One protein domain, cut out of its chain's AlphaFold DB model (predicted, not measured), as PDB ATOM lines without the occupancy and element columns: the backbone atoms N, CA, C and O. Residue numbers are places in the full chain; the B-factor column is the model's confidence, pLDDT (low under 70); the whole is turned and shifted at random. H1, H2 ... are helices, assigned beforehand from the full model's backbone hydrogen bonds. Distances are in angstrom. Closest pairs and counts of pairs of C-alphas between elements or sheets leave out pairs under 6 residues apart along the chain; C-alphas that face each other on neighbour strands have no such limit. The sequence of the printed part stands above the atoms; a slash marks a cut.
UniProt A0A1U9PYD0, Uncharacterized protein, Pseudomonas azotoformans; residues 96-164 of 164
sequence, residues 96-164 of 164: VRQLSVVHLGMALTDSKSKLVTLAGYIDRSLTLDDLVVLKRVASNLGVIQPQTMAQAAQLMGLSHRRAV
ATOM      1  N   VAL A  96      56.000 -44.726 -36.039       66.81
ATOM      2  CA  VAL A  96      55.744 -43.422 -35.408       66.81
ATOM      3  C   VAL A  96      54.625 -43.509 -34.365       66.81
ATOM      4  O   VAL A  96      54.608 -42.719 -33.418       66.81
ATOM      5  N   ARG A  97      53.722 -44.493 -34.478       66.81
ATOM      6  CA  ARG A  97      52.631 -44.697 -33.511       66.81
ATOM      7  C   ARG A  97      53.166 -45.166 -32.161       66.81
ATOM      8  O   ARG A  97      52.671 -44.762 -31.118       66.81
ATOM      9  N   GLN A  98      54.214 -45.983 -32.160       65.19
ATOM     10  CA  GLN A  98      54.868 -46.405 -30.918       65.19
ATOM     11  C   GLN A  98      55.650 -45.250 -30.289       65.19
ATOM     12  O   GLN A  98      55.643 -45.080 -29.071       65.19
ATOM     13  N   LEU A  99      56.267 -44.406 -31.119       60.72
ATOM     14  CA  LEU A  99      56.960 -43.209 -30.652       60.72
ATOM     15  C   LEU A  99      55.993 -42.204 -30.010       60.72
ATOM     16  O   LEU A  99      56.315 -41.655 -28.962       60.72
ATOM     17  N   SER A 100      54.794 -41.988 -30.565       70.19
ATOM     18  CA  SER A 100      53.801 -41.080 -29.964       70.19
ATOM     19  C   SER A 100      53.316 -41.556 -28.586       70.19
ATOM     20  O   SER A 100      53.175 -40.737 -27.675       70.19
ATOM     21  N   VAL A 101      53.151 -42.871 -28.398       74.06
ATOM     22  CA  VAL A 101      52.829 -43.500 -27.103       74.06
ATOM     23  C   VAL A 101      53.923 -43.241 -26.070       74.06
ATOM     24  O   VAL A 101      53.629 -42.850 -24.939       74.06
ATOM     25  N   VAL A 102      55.188 -43.430 -26.458       74.00
ATOM     26  CA  VAL A 102      56.338 -43.189 -25.575       74.00
ATOM     27  C   VAL A 102      56.456 -41.705 -25.234       74.00
ATOM     28  O   VAL A 102      56.610 -41.373 -24.062       74.00
ATOM     29  N   HIS A 103      56.300 -40.804 -26.210       79.12
ATOM     30  CA  HIS A 103      56.339 -39.357 -25.972       79.12
ATOM     31  C   HIS A 103      55.248 -38.893 -25.005       79.12
ATOM     32  O   HIS A 103      55.528 -38.092 -24.117       79.12
ATOM     33  N   LEU A 104      54.023 -39.408 -25.140       81.19
ATOM     34  CA  LEU A 104      52.956 -39.141 -24.179       81.19
ATOM     35  C   LEU A 104      53.322 -39.661 -22.786       81.19
ATOM     36  O   LEU A 104      53.110 -38.962 -21.799       81.19
ATOM     37  N   GLY A 105      53.863 -40.878 -22.701       80.75
ATOM     38  CA  GLY A 105      54.268 -41.464 -21.429       80.75
ATOM     39  C   GLY A 105      55.348 -40.640 -20.728       80.75
ATOM     40  O   GLY A 105      55.219 -40.346 -19.541       80.75
ATOM     41  N   MET A 106      56.358 -40.190 -21.475       83.31
ATOM     42  CA  MET A 106      57.393 -39.282 -20.974       83.31
ATOM     43  C   MET A 106      56.790 -37.944 -20.537       83.31
ATOM     44  O   MET A 106      56.999 -37.519 -19.404       83.31
ATOM     45  N   ALA A 107      55.951 -37.328 -21.376       82.88
ATOM     46  CA  ALA A 107      55.306 -36.055 -21.063       82.88
ATOM     47  C   ALA A 107      54.441 -36.131 -19.794       82.88
ATOM     48  O   ALA A 107      54.459 -35.209 -18.985       82.88
ATOM     49  N   LEU A 108      53.703 -37.225 -19.587       85.50
ATOM     50  CA  LEU A 108      52.896 -37.432 -18.379       85.50
ATOM     51  C   LEU A 108      53.738 -37.753 -17.137       85.50
ATOM     52  O   LEU A 108      53.292 -37.488 -16.019       85.50
ATOM     53  N   THR A 109      54.928 -38.329 -17.311       84.56
ATOM     54  CA  THR A 109      55.839 -38.655 -16.205       84.56
ATOM     55  C   THR A 109      56.578 -37.410 -15.718       84.56
ATOM     56  O   THR A 109      56.621 -37.170 -14.513       84.56
ATOM     57  N   ASP A 110      57.060 -36.583 -16.648       85.38
ATOM     58  CA  ASP A 110      57.866 -35.391 -16.352       85.38
ATOM     59  C   ASP A 110      57.013 -34.144 -16.049       85.38
ATOM     60  O   ASP A 110      57.509 -33.132 -15.544       85.38
ATOM     61  N   SER A 111      55.712 -34.188 -16.352       84.06
ATOM     62  CA  SER A 111      54.808 -33.057 -16.152       84.06
ATOM     63  C   SER A 111      54.487 -32.792 -14.679       84.06
ATOM     64  O   SER A 111      54.055 -33.674 -13.933       84.06
ATOM     65  N   LYS A 112      54.564 -31.511 -14.297       82.38
ATOM     66  CA  LYS A 112      54.065 -30.998 -13.008       82.38
ATOM     67  C   LYS A 112      52.537 -31.078 -12.886       82.38
ATOM     68  O   LYS A 112      52.025 -31.151 -11.776       82.38
ATOM     69  N   SER A 113      51.809 -31.049 -14.007       87.50
ATOM     70  CA  SER A 113      50.343 -31.124 -14.051       87.50
ATOM     71  C   SER A 113      49.887 -32.128 -15.104       87.50
ATOM     72  O   SER A 113      49.622 -31.795 -16.263       87.50
ATOM     73  N   LYS A 114      49.787 -33.390 -14.681       85.94
ATOM     74  CA  LYS A 114      49.486 -34.523 -15.565       85.94
ATOM     75  C   LYS A 114      48.129 -34.392 -16.264       85.94
ATOM     76  O   LYS A 114      48.011 -34.771 -17.423       85.94
ATOM     77  N   LEU A 115      47.129 -33.804 -15.599       84.25
ATOM     78  CA  LEU A 115      45.798 -33.574 -16.180       84.25
ATOM     79  C   LEU A 115      45.803 -32.489 -17.263       84.25
ATOM     80  O   LEU A 115      45.152 -32.659 -18.288       84.25
ATOM     81  N   VAL A 116      46.565 -31.404 -17.075       83.81
ATOM     82  CA  VAL A 116      46.692 -30.341 -18.090       83.81
ATOM     83  C   VAL A 116      47.438 -30.863 -19.313       83.81
ATOM     84  O   VAL A 116      47.026 -30.617 -20.444       83.81
ATOM     85  N   THR A 117      48.504 -31.638 -19.097       83.31
ATOM     86  CA  THR A 117      49.212 -32.312 -20.189       83.31
ATOM     87  C   THR A 117      48.274 -33.251 -20.938       83.31
ATOM     88  O   THR A 117      48.195 -33.167 -22.156       83.31
ATOM     89  N   LEU A 118      47.506 -34.082 -20.231       85.06
ATOM     90  CA  LEU A 118      46.538 -34.982 -20.852       85.06
ATOM     91  C   LEU A 118      45.486 -34.231 -21.685       85.06
ATOM     92  O   LEU A 118      45.241 -34.618 -22.824       85.06
ATOM     93  N   ALA A 119      44.910 -33.150 -21.152       82.75
ATOM     94  CA  ALA A 119      43.939 -32.322 -21.867       82.75
ATOM     95  C   ALA A 119      44.519 -31.776 -23.184       82.75
ATOM     96  O   ALA A 119      43.901 -31.921 -24.233       82.75
ATOM     97  N   GLY A 120      45.761 -31.283 -23.164       81.94
ATOM     98  CA  GLY A 120      46.428 -30.797 -24.375       81.94
ATOM     99  C   GLY A 120      46.671 -31.871 -25.445       81.94
ATOM    100  O   GLY A 120      46.736 -31.547 -26.629       81.94
ATOM    101  N   TYR A 121      46.797 -33.146 -25.060       83.75
ATOM    102  CA  TYR A 121      46.866 -34.262 -26.013       83.75
ATOM    103  C   TYR A 121      45.480 -34.700 -26.503       83.75
ATOM    104  O   TYR A 121      45.359 -35.090 -27.662       83.75
ATOM    105  N   ILE A 122      44.441 -34.599 -25.665       83.06
ATOM    106  CA  ILE A 122      43.045 -34.836 -26.064       83.06
ATOM    107  C   ILE A 122      42.628 -33.821 -27.132       83.06
ATOM    108  O   ILE A 122      42.126 -34.223 -28.177       83.06
ATOM    109  N   ASP A 123      42.927 -32.535 -26.936       77.69
ATOM    110  CA  ASP A 123      42.573 -31.473 -27.890       77.69
ATOM    111  C   ASP A 123      43.235 -31.649 -29.269       77.69
ATOM    112  O   ASP A 123      42.738 -31.153 -30.277       77.69
ATOM    113  N   ARG A 124      44.367 -32.361 -29.325       76.19
ATOM    114  CA  ARG A 124      45.105 -32.657 -30.565       76.19
ATOM    115  C   ARG A 124      44.760 -34.015 -31.168       76.19
ATOM    116  O   ARG A 124      45.259 -34.332 -32.247       76.19
ATOM    117  N   SER A 125      43.971 -34.830 -30.473       77.50
ATOM    118  CA  SER A 125      43.575 -36.147 -30.962       77.50
ATOM    119  C   SER A 125      42.570 -36.003 -32.103       77.50
ATOM    120  O   SER A 125      41.613 -35.236 -32.016       77.50
ATOM    121  N   LEU A 126      42.810 -36.717 -33.201       73.25
ATOM    122  CA  LEU A 126      41.973 -36.632 -34.402       73.25
ATOM    123  C   LEU A 126      41.108 -37.878 -34.578       73.25
ATOM    124  O   LEU A 126      40.147 -37.865 -35.345       73.25
ATOM    125  N   THR A 127      41.449 -38.963 -33.880       71.81
ATOM    126  CA  THR A 127      40.773 -40.250 -34.005       71.81
ATOM    127  C   THR A 127      40.367 -40.824 -32.650       71.81
ATOM    128  O   THR A 127      40.952 -40.524 -31.608       71.81
ATOM    129  N   LEU A 128      39.365 -41.707 -32.667       71.06
ATOM    130  CA  LEU A 128      38.982 -42.489 -31.488       71.06
ATOM    131  C   LEU A 128      40.123 -43.393 -31.004       71.06
ATOM    132  O   LEU A 128      40.273 -43.581 -29.799       71.06
ATOM    133  N   ASP A 129      40.939 -43.917 -31.919       72.25
ATOM    134  CA  ASP A 129      42.082 -44.762 -31.570       72.25
ATOM    135  C   ASP A 129      43.134 -43.968 -30.781       72.25
ATOM    136  O   ASP A 129      43.639 -44.472 -29.774       72.25
ATOM    137  N   ASP A 130      43.384 -42.703 -31.145       73.69
ATOM    138  CA  ASP A 130      44.246 -41.807 -30.367       73.69
ATOM    139  C   ASP A 130      43.716 -41.660 -28.936       73.69
ATOM    140  O   ASP A 130      44.456 -41.874 -27.979       73.69
ATOM    141  N   LEU A 131      42.419 -41.381 -28.766       80.38
ATOM    142  CA  LEU A 131      41.790 -41.246 -27.447       80.38
ATOM    143  C   LEU A 131      41.873 -42.536 -26.613       80.38
ATOM    144  O   LEU A 131      42.106 -42.480 -25.402       80.38
ATOM    145  N   VAL A 132      41.718 -43.707 -27.240       81.75
ATOM    146  CA  VAL A 132      41.876 -45.013 -26.577       81.75
ATOM    147  C   VAL A 132      43.317 -45.214 -26.109       81.75
ATOM    148  O   VAL A 132      43.545 -45.672 -24.984       81.75
ATOM    149  N   VAL A 133      44.289 -44.844 -26.942       81.06
ATOM    150  CA  VAL A 133      45.713 -44.890 -26.603       81.06
ATOM    151  C   VAL A 133      46.031 -43.923 -25.460       81.06
ATOM    152  O   VAL A 133      46.641 -44.349 -24.475       81.06
ATOM    153  N   LEU A 134      45.552 -42.674 -25.525       84.88
ATOM    154  CA  LEU A 134      45.704 -41.679 -24.458       84.88
ATOM    155  C   LEU A 134      45.158 -42.216 -23.133       84.88
ATOM    156  O   LEU A 134      45.864 -42.213 -22.123       84.88
ATOM    157  N   LYS A 135      43.928 -42.748 -23.149       85.38
ATOM    158  CA  LYS A 135      43.293 -43.359 -21.976       85.38
ATOM    159  C   LYS A 135      44.149 -44.492 -21.416       85.38
ATOM    160  O   LYS A 135      44.349 -44.549 -20.202       85.38
ATOM    161  N   ARG A 136      44.639 -45.400 -22.266       83.00
ATOM    162  CA  ARG A 136      45.429 -46.565 -21.836       83.00
ATOM    163  C   ARG A 136      46.735 -46.134 -21.170       83.00
ATOM    164  O   ARG A 136      47.024 -46.598 -20.072       83.00
ATOM    165  N   VAL A 137      47.492 -45.234 -21.794       84.31
ATOM    166  CA  VAL A 137      48.767 -44.740 -21.245       84.31
ATOM    167  C   VAL A 137      48.541 -43.991 -19.935       84.31
ATOM    168  O   VAL A 137      49.219 -44.261 -18.946       84.31
ATOM    169  N   ALA A 138      47.544 -43.109 -19.889       85.19
ATOM    170  CA  ALA A 138      47.214 -42.353 -18.690       85.19
ATOM    171  C   ALA A 138      46.732 -43.243 -17.536       85.19
ATOM    172  O   ALA A 138      47.089 -42.993 -16.386       85.19
ATOM    173  N   SER A 139      45.970 -44.300 -17.834       83.69
ATOM    174  CA  SER A 139      45.537 -45.282 -16.830       83.69
ATOM    175  C   SER A 139      46.718 -46.102 -16.309       83.69
ATOM    176  O   SER A 139      46.857 -46.271 -15.101       83.69
ATOM    177  N   ASN A 140      47.607 -46.559 -17.200       83.62
ATOM    178  CA  ASN A 140      48.804 -47.320 -16.826       83.62
ATOM    179  C   ASN A 140      49.771 -46.502 -15.956       83.62
ATOM    180  O   ASN A 140      50.426 -47.056 -15.081       83.62
ATOM    181  N   LEU A 141      49.841 -45.187 -16.177       83.00
ATOM    182  CA  LEU A 141      50.656 -44.258 -15.385       83.00
ATOM    183  C   LEU A 141      49.938 -43.726 -14.131       83.00
ATOM    184  O   LEU A 141      50.475 -42.855 -13.444       83.00
ATOM    185  N   GLY A 142      48.724 -44.209 -13.840       82.12
ATOM    186  CA  GLY A 142      47.939 -43.799 -12.672       82.12
ATOM    187  C   GLY A 142      47.446 -42.348 -12.714       82.12
ATOM    188  O   GLY A 142      47.084 -41.797 -11.681       82.12
ATOM    189  N   VAL A 143      47.445 -41.711 -13.890       82.19
ATOM    190  CA  VAL A 143      46.946 -40.337 -14.086       82.19
ATOM    191  C   VAL A 143      45.421 -40.297 -14.049       82.19
ATOM    192  O   VAL A 143      44.838 -39.328 -13.571       82.19
ATOM    193  N   ILE A 144      44.777 -41.350 -14.552       79.75
ATOM    194  CA  ILE A 144      43.322 -41.506 -14.573       79.75
ATOM    195  C   ILE A 144      42.990 -42.867 -13.976       79.75
ATOM    196  O   ILE A 144      43.717 -43.840 -14.178       79.75
ATOM    197  N   GLN A 145      41.878 -42.949 -13.252       78.62
ATOM    198  CA  GLN A 145      41.413 -44.215 -12.711       78.62
ATOM    199  C   GLN A 145      41.029 -45.176 -13.855       78.62
ATOM    200  O   GLN A 145      40.276 -44.783 -14.752       78.62
ATOM    201  N   PRO A 146      41.507 -46.433 -13.844       66.56
ATOM    202  CA  PRO A 146      41.086 -47.422 -14.823       66.56
ATOM    203  C   PRO A 146      39.594 -47.712 -14.633       66.56
ATOM    204  O   PRO A 146      39.178 -48.258 -13.615       66.56
ATOM    205  N   GLN A 147      38.787 -47.318 -15.615       70.06
ATOM    206  CA  GLN A 147      37.339 -47.525 -15.612       70.06
ATOM    207  C   GLN A 147      36.947 -48.629 -16.587       70.06
ATOM    208  O   GLN A 147      37.386 -48.637 -17.748       70.06
ATOM    209  N   THR A 148      36.065 -49.518 -16.129       71.00
ATOM    210  CA  THR A 148      35.397 -50.494 -16.999       71.00
ATOM    211  C   THR A 148      34.490 -49.774 -18.005       71.00
ATOM    212  O   THR A 148      34.070 -48.639 -17.776       71.00
ATOM    213  N   MET A 149      34.174 -50.413 -19.139       64.94
ATOM    214  CA  MET A 149      33.269 -49.820 -20.141       64.94
ATOM    215  C   MET A 149      31.902 -49.451 -19.540       64.94
ATOM    216  O   MET A 149      31.363 -48.396 -19.857       64.94
ATOM    217  N   ALA A 150      31.396 -50.253 -18.596       67.38
ATOM    218  CA  ALA A 150      30.160 -49.967 -17.869       67.38
ATOM    219  C   ALA A 150      30.250 -48.694 -17.003       67.38
ATOM    220  O   ALA A 150      29.322 -47.886 -17.006       67.38
ATOM    221  N   GLN A 151      31.371 -48.486 -16.306       72.44
ATOM    222  CA  GLN A 151      31.609 -47.276 -15.507       72.44
ATOM    223  C   GLN A 151      31.766 -46.036 -16.392       72.44
ATOM    224  O   GLN A 151      31.208 -44.984 -16.086       72.44
ATOM    225  N   ALA A 152      32.468 -46.163 -17.523       67.06
ATOM    226  CA  ALA A 152      32.602 -45.078 -18.491       67.06
ATOM    227  C   ALA A 152      31.241 -44.693 -19.100       67.06
ATOM    228  O   ALA A 152      30.917 -43.512 -19.189       67.06
ATOM    229  N   ALA A 153      30.412 -45.683 -19.451       63.69
ATOM    230  CA  ALA A 153      29.061 -45.453 -19.952       63.69
ATOM    231  C   ALA A 153      28.174 -44.746 -18.912       63.69
ATOM    232  O   ALA A 153      27.486 -43.789 -19.258       63.69
ATOM    233  N   GLN A 154      28.240 -45.152 -17.638       71.56
ATOM    234  CA  GLN A 154      27.520 -44.486 -16.545       71.56
ATOM    235  C   GLN A 154      27.938 -43.020 -16.373       71.56
ATOM    236  O   GLN A 154      27.073 -42.159 -16.231       71.56
ATOM    237  N   LEU A 155      29.238 -42.720 -16.433       70.88
ATOM    238  CA  LEU A 155      29.745 -41.347 -16.321       70.88
ATOM    239  C   LEU A 155      29.344 -40.462 -17.505       70.88
ATOM    240  O   LEU A 155      29.148 -39.264 -17.331       70.88
ATOM    241  N   MET A 156      29.175 -41.047 -18.693       63.28
ATOM    242  CA  MET A 156      28.653 -40.351 -19.875       63.28
ATOM    243  C   MET A 156      27.114 -40.282 -19.912       63.28
ATOM    244  O   MET A 156      26.549 -39.820 -20.901       63.28
ATOM    245  N   GLY A 157      26.418 -40.756 -18.871       67.25
ATOM    246  CA  GLY A 157      24.953 -40.770 -18.816       67.25
ATOM    247  C   GLY A 157      24.299 -41.755 -19.792       67.25
ATOM    248  O   GLY A 157      23.114 -41.634 -20.104       67.25
ATOM    249  N   LEU A 158      25.052 -42.735 -20.297       70.06
ATOM    250  CA  LEU A 158      24.553 -43.755 -21.211       70.06
ATOM    251  C   LEU A 158      23.920 -44.908 -20.420       70.06
ATOM    252  O   LEU A 158      24.484 -45.425 -19.455       70.06
ATOM    253  N   SER A 159      22.728 -45.335 -20.841       61.78
ATOM    254  CA  SER A 159      22.027 -46.452 -20.207       61.78
ATOM    255  C   SER A 159      22.772 -47.776 -20.425       61.78
ATOM    256  O   SER A 159      23.322 -48.029 -21.497       61.78
ATOM    257  N   HIS A 160      22.749 -48.656 -19.414       54.25
ATOM    258  CA  HIS A 160      23.449 -49.953 -19.405       54.25
ATOM    259  C   HIS A 160      23.213 -50.817 -20.658       54.25
ATOM    260  O   HIS A 160      24.092 -51.579 -21.044       54.25
ATOM    261  N   ARG A 161      22.065 -50.678 -21.339       55.78
ATOM    262  CA  ARG A 161      21.752 -51.429 -22.570       55.78
ATOM    263  C   ARG A 161      22.620 -51.070 -23.780       55.78
ATOM    264  O   ARG A 161      22.679 -51.868 -24.704       55.78
ATOM    265  N   ARG A 162      23.257 -49.894 -23.806       50.06
ATOM    266  CA  ARG A 162      24.171 -49.477 -24.890       50.06
ATOM    267  C   ARG A 162      25.647 -49.758 -24.584       50.06
ATOM    268  O   ARG A 162      26.489 -49.446 -25.414       50.06
ATOM    269  N   ALA A 163      25.950 -50.275 -23.393       43.84
ATOM    270  CA  ALA A 163      27.314 -50.444 -22.890       43.84
ATOM    271  C   ALA A 163      27.873 -51.872 -23.058       43.84
ATOM    272  O   ALA A 163      28.986 -52.128 -22.598       43.84
ATOM    273  N   VAL A 164      27.095 -52.778 -23.665       43.38
ATOM    274  CA  VAL A 164      27.499 -54.152 -24.010       43.38
ATOM    275  C   VAL A 164      28.015 -54.186 -25.438       43.38
ATOM    276  O   VAL A 164      27.300 -53.651 -26.313       43.38
TER     277      VAL A 164
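Overview. This is residues 96 to 164 of the 164 residues of an uncharacterized protein of Pseudomonas azotoformans (UniProt A0A1U9PYD0). Three helices, H1, H2 and H3, form a small bundle, their centres making a triangle, with H2 and H3 as a helical hairpin. A short fourth helix, H4, lies off to one side at the far end of a link and touches none of the three. The printed part has 69 residues with four named helices, in the order H1, H2, H3, H4, and no named strand; its class is all helix. It is only just compact, close to loose, with a radius of gyration of the C-alphas of 13.2 A, and its outline is elongated, spanning 39 by 25 by 19 A.

Along the chain. H1, residues 96 to 110, begins at C-alpha 96 (55.744, -43.422, -35.408) and is 20.8 A long from first to last C-alpha. H2 is residues 114 to 122, 12.3 A. H3, residues 128 to 140, is 18.3 A long and ends at C-alpha 140 (48.804, -47.320, -16.826). H4, residues 149 to 155, is 9.9 A long and ends at C-alpha 155 (29.745, -41.347, -16.321).

Arrangement. H1 and H2 touch only at the corner by their link, with residues 107 to 108 of H1 alone; the closest C-alphas, of Leu 108 and Lys 114, are 5.3 A apart. They run opposite ways at a shallow tilt of 26 degrees. H3 touches H1 with residues 133 to 138 alone, the same way at a steep tilt of 41 degrees; the closest C-alphas, of Gly 105 and Val 137, are 6.4 A apart. In the hairpin H2 and H3 touch, opposite ways at a shallow tilt of 14 degrees, with the C-alphas of Ile 122 and Leu 131 closest at 6.7 A. H4 is apart from H1, H2 and H3. In H1, H2, H3 and H4 every O i to N i+4 pair is within hydrogen-bond range.

Size, cuts and confidence. The two C-alphas farthest apart, of Asp 110 and Arg 161, are 40.0 A from each other. The printed part has no cut and ends at residue 164, the chain's last. The links H1 to H2 and H2 to H3 are tight, and H3 to H4 is short. The mean pLDDT of the printed part, the model's own confidence, is 75.0; 17 printed residues are under 70, among them residues 96 to 99 and 159 to 164.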